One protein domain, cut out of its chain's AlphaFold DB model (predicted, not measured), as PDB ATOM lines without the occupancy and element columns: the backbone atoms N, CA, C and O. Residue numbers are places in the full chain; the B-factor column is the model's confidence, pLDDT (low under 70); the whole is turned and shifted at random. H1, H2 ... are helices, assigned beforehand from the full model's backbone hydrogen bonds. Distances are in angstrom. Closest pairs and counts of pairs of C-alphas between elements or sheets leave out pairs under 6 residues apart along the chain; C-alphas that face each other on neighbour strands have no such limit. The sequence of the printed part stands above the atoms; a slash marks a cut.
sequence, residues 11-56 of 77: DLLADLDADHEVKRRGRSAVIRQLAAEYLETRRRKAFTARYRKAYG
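What this domain is: This is residues 11 to 56 of the 77 residues of the protein "RHH_1 domain-containing protein" of Spirochaetes bacterium RBG_13_68_11 (UniProt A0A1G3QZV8). This is an L: one long helix, H3, makes a nearly straight arm, and two short helices, H1 and H2, make a small head at the end where H3 begins. Residues 32 to 56 stick out from that head. The printed part has 46 residues with three named helices, in the order H1, H2, H3, and no named strand; the class is all helix. It is extended, with a radius of gyration of the C-alphas of 16.1 A and spans of 46 by 19 by 12 A, the long span made by the arm.

Where its parts are: Find C-alpha 11 at (191.200, -24.413, -4.433); there H1 begins, and it runs over residues 11 to 18. After Asp 19, look for H2 at residues 20 to 25, from C-alpha 20 at (185.643, -37.739, 3.225). After Gly 26, H3 takes residues 27 to 55, 41.7 A from first to last C-alpha, and ends at C-alpha 55 at (224.655, -53.247, -10.805).

How they stand to each other: Look first at Leu 16 and Val 22, whose C-alphas, the closest of H1 and H2, are 6.4 A apart. These helices are close but not clearly touching, about perpendicular at 75 degrees. H1 and H3 are also close but not clearly touching, with the C-alphas of Leu 16 and Arg 27 closest at 7.5 A; they run opposite ways at a steep tilt of 64 degrees. H2 and H3 touch only at the corner by their link, and only just, with 3 pairs of C-alphas within 8 A; the closest are those of Val 22 and Val 30, 6.2 A apart. H3 touches H2 with residues 29 to 30 alone, and the two are about perpendicular at 82 degrees. In H1 and H2 every O i to N i+4 pair is within hydrogen-bond range; in H3, 24 of 25 are.

The domain as a whole: The two C-alphas farthest apart are those of Lys 23 and Gly 56, at 46.3 A. The printed part has no cut, and both links are tight. Mean pLDDT of the printed part is 88.5; look for values under 70 at residues 50 to 56.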
ATOM      1  N   ASP A  11     191.987 -23.368  -3.773       97.62
ATOM      2  CA  ASP A  11     191.200 -24.413  -4.433       97.62
ATOM      3  C   ASP A  11     191.598 -25.792  -3.892       97.62
ATOM      4  O   ASP A  11     190.752 -26.613  -3.534       97.62
ATOM      5  N   LEU A  12     192.904 -26.020  -3.711       95.06
ATOM      6  CA  LEU A  12     193.407 -27.264  -3.124       95.06
ATOM      7  C   LEU A  12     192.961 -27.443  -1.665       95.06
ATOM      8  O   LEU A  12     192.715 -28.568  -1.221       95.06
ATOM      9  N   LEU A  13     192.867 -26.356  -0.894       95.50
ATOM     10  CA  LEU A  13     192.340 -26.417   0.466       95.50
ATOM     11  C   LEU A  13     190.855 -26.793   0.465       95.50
ATOM     12  O   LEU A  13     190.454 -27.640   1.264       95.50
ATOM     13  N   ALA A  14     190.064 -26.206  -0.435       96.69
ATOM     14  CA  ALA A  14     188.646 -26.512  -0.576       96.69
ATOM     15  C   ALA A  14     188.414 -27.981  -0.971       96.69
ATOM     16  O   ALA A  14     187.573 -28.655  -0.370       96.69
ATOM     17  N   ASP A  15     189.206 -28.504  -1.908       96.69
ATOM     18  CA  ASP A  15     189.149 -29.908  -2.324       96.69
ATOM     19  C   ASP A  15     189.507 -30.860  -1.178       96.69
ATOM     20  O   ASP A  15     188.799 -31.840  -0.923       96.69
ATOM     21  N   LEU A  16     190.576 -30.552  -0.433       94.56
ATOM     22  CA  LEU A  16     190.941 -31.313   0.761       94.56
ATOM     23  C   LEU A  16     189.820 -31.276   1.798       94.56
ATOM     24  O   LEU A  16     189.515 -32.296   2.400       94.56
ATOM     25  N   ASP A  17     189.182 -30.132   2.007       94.19
ATOM     26  CA  ASP A  17     188.092 -30.007   2.971       94.19
ATOM     27  C   ASP A  17     186.820 -30.729   2.555       94.19
ATOM     28  O   ASP A  17     186.049 -31.153   3.420       94.19
ATOM     29  N   ALA A  18     186.586 -30.884   1.255       96.75
ATOM     30  CA  ALA A  18     185.468 -31.645   0.732       96.75
ATOM     31  C   ALA A  18     185.654 -33.162   0.922       96.75
ATOM     32  O   ALA A  18     184.646 -33.868   1.087       96.75
ATOM     33  N   ASP A  19     186.904 -33.636   0.957       96.94
ATOM     34  CA  ASP A  19     187.271 -35.050   1.044       96.94
ATOM     35  C   ASP A  19     186.757 -35.742   2.322       96.94
ATOM     36  O   ASP A  19     186.804 -35.224   3.443       96.94
ATOM     37  N   HIS A  20     186.258 -36.967   2.147       96.56
ATOM     38  CA  HIS A  20     185.643 -37.739   3.225       96.56
ATOM     39  C   HIS A  20     186.651 -38.143   4.311       96.56
ATOM     40  O   HIS A  20     186.334 -38.102   5.503       96.56
ATOM     41  N   GLU A  21     187.873 -38.519   3.933       94.12
ATOM     42  CA  GLU A  21     188.901 -38.919   4.893       94.12
ATOM     43  C   GLU A  21     189.441 -37.713   5.665       94.12
ATOM     44  O   GLU A  21     189.667 -37.817   6.875       94.12
ATOM     45  N   VAL A  22     189.561 -36.549   5.019       95.31
ATOM     46  CA  VAL A  22     189.889 -35.290   5.706       95.31
ATOM     47  C   VAL A  22     188.798 -34.907   6.703       95.31
ATOM     48  O   VAL A  22     189.125 -34.605   7.851       95.31
ATOM     49  N   LYS A  23     187.514 -34.990   6.336       95.12
ATOM     50  CA  LYS A  23     186.399 -34.739   7.271       95.12
ATOM     51  C   LYS A  23     186.406 -35.696   8.463       95.12
ATOM     52  O   LYS A  23     186.117 -35.291   9.586       95.12
ATOM     53  N   ARG A  24     186.758 -36.963   8.235       96.69
ATOM     54  CA  ARG A  24     186.764 -38.005   9.269       96.69
ATOM     55  C   ARG A  24     187.975 -37.935  10.202       96.69
ATOM     56  O   ARG A  24     187.839 -38.206  11.393       96.69
ATOM     57  N   ARG A  25     189.172 -37.656   9.674       95.56
ATOM     58  CA  ARG A  25     190.457 -37.803  10.397       95.56
ATOM     59  C   ARG A  25     191.172 -36.473  10.638       95.56
ATOM     60  O   ARG A  25     192.093 -36.413  11.452       95.56
ATOM     61  N   GLY A  26     190.748 -35.418   9.952       95.06
ATOM     62  CA  GLY A  26     191.330 -34.084   9.989       95.06
ATOM     63  C   GLY A  26     192.506 -33.904   9.024       95.06
ATOM     64  O   GLY A  26     193.288 -34.823   8.761       95.06
ATOM     65  N   ARG A  27     192.690 -32.661   8.561       94.38
ATOM     66  CA  ARG A  27     193.759 -32.250   7.625       94.38
ATOM     67  C   ARG A  27     195.147 -32.708   8.079       94.38
ATOM     68  O   ARG A  27     195.905 -33.295   7.316       94.38
ATOM     69  N   SER A  28     195.471 -32.499   9.356       93.56
ATOM     70  CA  SER A  28     196.779 -32.838   9.936       93.56
ATOM     71  C   SER A  28     197.091 -34.337   9.948       93.56
ATOM     72  O   SER A  28     198.266 -34.710  10.038       93.56
ATOM     73  N   ALA A  29     196.076 -35.204   9.919       95.00
ATOM     74  CA  ALA A  29     196.269 -36.647   9.809       95.00
ATOM     75  C   ALA A  29     196.561 -37.033   8.355       95.00
ATOM     76  O   ALA A  29     197.550 -37.720   8.095       95.00
ATOM     77  N   VAL A  30     195.771 -36.507   7.419       95.12
ATOM     78  CA  VAL A  30     195.923 -36.767   5.982       95.12
ATOM     79  C   VAL A  30     197.251 -36.220   5.453       95.12
ATOM     80  O   VAL A  30     198.022 -36.963   4.852       95.12
ATOM     81  N   ILE A  31     197.608 -34.972   5.775       94.38
ATOM     82  CA  ILE A  31     198.887 -34.363   5.364       94.38
ATOM     83  C   ILE A  31     200.084 -35.167   5.886       94.38
ATOM     84  O   ILE A  31     201.086 -35.329   5.191       94.38
ATOM     85  N   ARG A  32     199.997 -35.706   7.106       93.94
ATOM     86  CA  ARG A  32     201.065 -36.544   7.671       93.94
ATOM     87  C   ARG A  32     201.232 -37.841   6.897       93.94
ATOM     88  O   ARG A  32     202.367 -38.244   6.652       93.94
ATOM     89  N   GLN A  33     200.123 -38.482   6.548       95.25
ATOM     90  CA  GLN A  33     200.139 -39.699   5.750       95.25
ATOM     91  C   GLN A  33     200.755 -39.425   4.371       95.25
ATOM     92  O   GLN A  33     201.732 -40.076   4.009       95.25
ATOM     93  N   LEU A  34     200.289 -38.383   3.675       94.69
ATOM     94  CA  LEU A  34     200.833 -37.966   2.378       94.69
ATOM     95  C   LEU A  34     202.336 -37.661   2.448       94.69
ATOM     96  O   LEU A  34     203.107 -38.091   1.591       94.69
ATOM     97  N   ALA A  35     202.788 -36.960   3.493       95.06
ATOM     98  CA  ALA A  35     204.206 -36.671   3.691       95.06
ATOM     99  C   ALA A  35     205.038 -37.952   3.896       95.06
ATOM    100  O   ALA A  35     206.139 -38.070   3.351       95.06
ATOM    101  N   ALA A  36     204.520 -38.922   4.655       96.19
ATOM    102  CA  ALA A  36     205.185 -40.203   4.864       96.19
ATOM    103  C   ALA A  36     205.300 -41.001   3.555       96.19
ATOM    104  O   ALA A  36     206.397 -41.454   3.211       96.19
ATOM    105  N   GLU A  37     204.210 -41.097   2.794       96.81
ATOM    106  CA  GLU A  37     204.153 -41.786   1.499       96.81
ATOM    107  C   GLU A  37     205.080 -41.138   0.459       96.81
ATOM    108  O   GLU A  37     205.800 -41.832  -0.271       96.81
ATOM    109  N   TYR A  38     205.138 -39.802   0.426       95.50
ATOM    110  CA  TYR A  38     206.057 -39.059  -0.435       95.50
ATOM    111  C   TYR A  38     207.522 -39.387  -0.112       95.50
ATOM    112  O   TYR A  38     208.312 -39.718  -1.006       95.50
ATOM    113  N   LEU A  39     207.899 -39.331   1.170       95.75
ATOM    114  CA  LEU A  39     209.265 -39.620   1.614       95.75
ATOM    115  C   LEU A  39     209.650 -41.080   1.380       95.75
ATOM    116  O   LEU A  39     210.798 -41.375   1.037       95.75
ATOM    117  N   GLU A  40     208.718 -42.008   1.568       95.38
ATOM    118  CA  GLU A  40     208.940 -43.416   1.274       95.38
ATOM    119  C   GLU A  40     209.156 -43.651  -0.223       95.38
ATOM    120  O   GLU A  40     210.163 -44.245  -0.616       95.38
ATOM    121  N   THR A  41     208.276 -43.114  -1.069       93.88
ATOM    122  CA  THR A  41     208.405 -43.203  -2.527       93.88
ATOM    123  C   THR A  41     209.738 -42.626  -3.002       93.88
ATOM    124  O   THR A  41     210.431 -43.233  -3.825       93.88
ATOM    125  N   ARG A  42     210.151 -41.477  -2.453       92.75
ATOM    126  CA  ARG A  42     211.442 -40.856  -2.768       92.75
ATOM    127  C   ARG A  42     212.621 -41.727  -2.334       92.75
ATOM    128  O   ARG A  42     213.565 -41.879  -3.110       92.75
ATOM    129  N   ARG A  43     212.560 -42.336  -1.144       91.12
ATOM    130  CA  ARG A  43     213.580 -43.290  -0.674       91.12
ATOM    131  C   ARG A  43     213.683 -44.492  -1.604       91.12
ATOM    132  O   ARG A  43     214.782 -44.797  -2.058       91.12
ATOM    133  N   ARG A  44     212.560 -45.123  -1.959       88.88
ATOM    134  CA  ARG A  44     212.531 -46.260  -2.894       88.88
ATOM    135  C   ARG A  44     213.162 -45.892  -4.242       88.88
ATOM    136  O   ARG A  44     214.053 -46.596  -4.702       88.88
ATOM    137  N   LYS A  45     212.794 -44.743  -4.826       87.19
ATOM    138  CA  LYS A  45     213.395 -44.244  -6.080       87.19
ATOM    139  C   LYS A  45     214.908 -44.028  -5.963       87.19
ATOM    140  O   LYS A  45     215.647 -44.407  -6.870       87.19
ATOM    141  N   ALA A  46     215.376 -43.460  -4.851       83.00
ATOM    142  CA  ALA A  46     216.803 -43.271  -4.602       83.00
ATOM    143  C   ALA A  46     217.554 -44.611  -4.506       83.00
ATOM    144  O   ALA A  46     218.627 -44.756  -5.092       83.00
ATOM    145  N   PHE A  47     216.972 -45.613  -3.838       80.12
ATOM    146  CA  PHE A  47     217.533 -46.966  -3.793       80.12
ATOM    147  C   PHE A  47     217.582 -47.615  -5.173       80.12
ATOM    148  O   PHE A  47     218.632 -48.125  -5.548       80.12
ATOM    149  N   THR A  48     216.509 -47.544  -5.964       74.69
ATOM    150  CA  THR A  48     216.508 -48.072  -7.337       74.69
ATOM    151  C   THR A  48     217.585 -47.406  -8.195       74.69
ATOM    152  O   THR A  48     218.282 -48.090  -8.940       74.69
ATOM    153  N   ALA A  49     217.770 -46.088  -8.074       72.62
ATOM    154  CA  ALA A  49     218.825 -45.369  -8.785       72.62
ATOM    155  C   ALA A  49     220.230 -45.812  -8.340       72.62
ATOM    156  O   ALA A  49     221.095 -46.048  -9.181       72.62
ATOM    157  N   ARG A  50     220.452 -45.990  -7.031       67.94
ATOM    158  CA  ARG A  50     221.728 -46.475  -6.482       67.94
ATOM    159  C   ARG A  50     222.011 -47.925  -6.881       67.94
ATOM    160  O   ARG A  50     223.139 -48.230  -7.247       67.94
ATOM    161  N   TYR A  51     220.997 -48.785  -6.880       65.06
ATOM    162  CA  TYR A  51     221.107 -50.177  -7.315       65.06
ATOM    163  C   TYR A  51     221.421 -50.266  -8.811       65.06
ATOM    164  O   TYR A  51     222.339 -50.974  -9.199       65.06
ATOM    165  N   ARG A  52     220.751 -49.465  -9.652       66.94
ATOM    166  CA  ARG A  52     221.094 -49.335 -11.079       66.94
ATOM    167  C   ARG A  52     222.495 -48.772 -11.307       66.94
ATOM    168  O   ARG A  52     223.113 -49.124 -12.298       66.94
ATOM    169  N   LYS A  53     223.002 -47.899 -10.435       64.75
ATOM    170  CA  LYS A  53     224.384 -47.406 -10.527       64.75
ATOM    171  C   LYS A  53     225.402 -48.489 -10.150       64.75
ATOM    172  O   LYS A  53     226.432 -48.578 -10.802       64.75
ATOM    173  N   ALA A  54     225.111 -49.281  -9.120       60.16
ATOM    174  CA  ALA A  54     225.995 -50.339  -8.630       60.16
ATOM    175  C   ALA A  54     226.009 -51.574  -9.550       60.16
ATOM    176  O   ALA A  54     227.073 -52.079  -9.871       60.16
ATOM    177  N   TYR A  55     224.838 -52.017 -10.016       60.03
ATOM    178  CA  TYR A  55     224.655 -53.247 -10.805       60.03
ATOM    179  C   TYR A  55     224.256 -53.001 -12.271       60.03
ATOM    180  O   TYR A  55     223.980 -53.941 -13.014       60.03
ATOM    181  N   GLY A  56     224.151 -51.745 -12.712       60.59
ATOM    182  CA  GLY A  56     223.939 -51.424 -14.128       60.59
ATOM    183  C   GLY A  56     225.185 -51.709 -14.963       60.59
ATOM    184  O   GLY A  56     226.264 -51.893 -14.417       60.59
TER     185      GLY A  56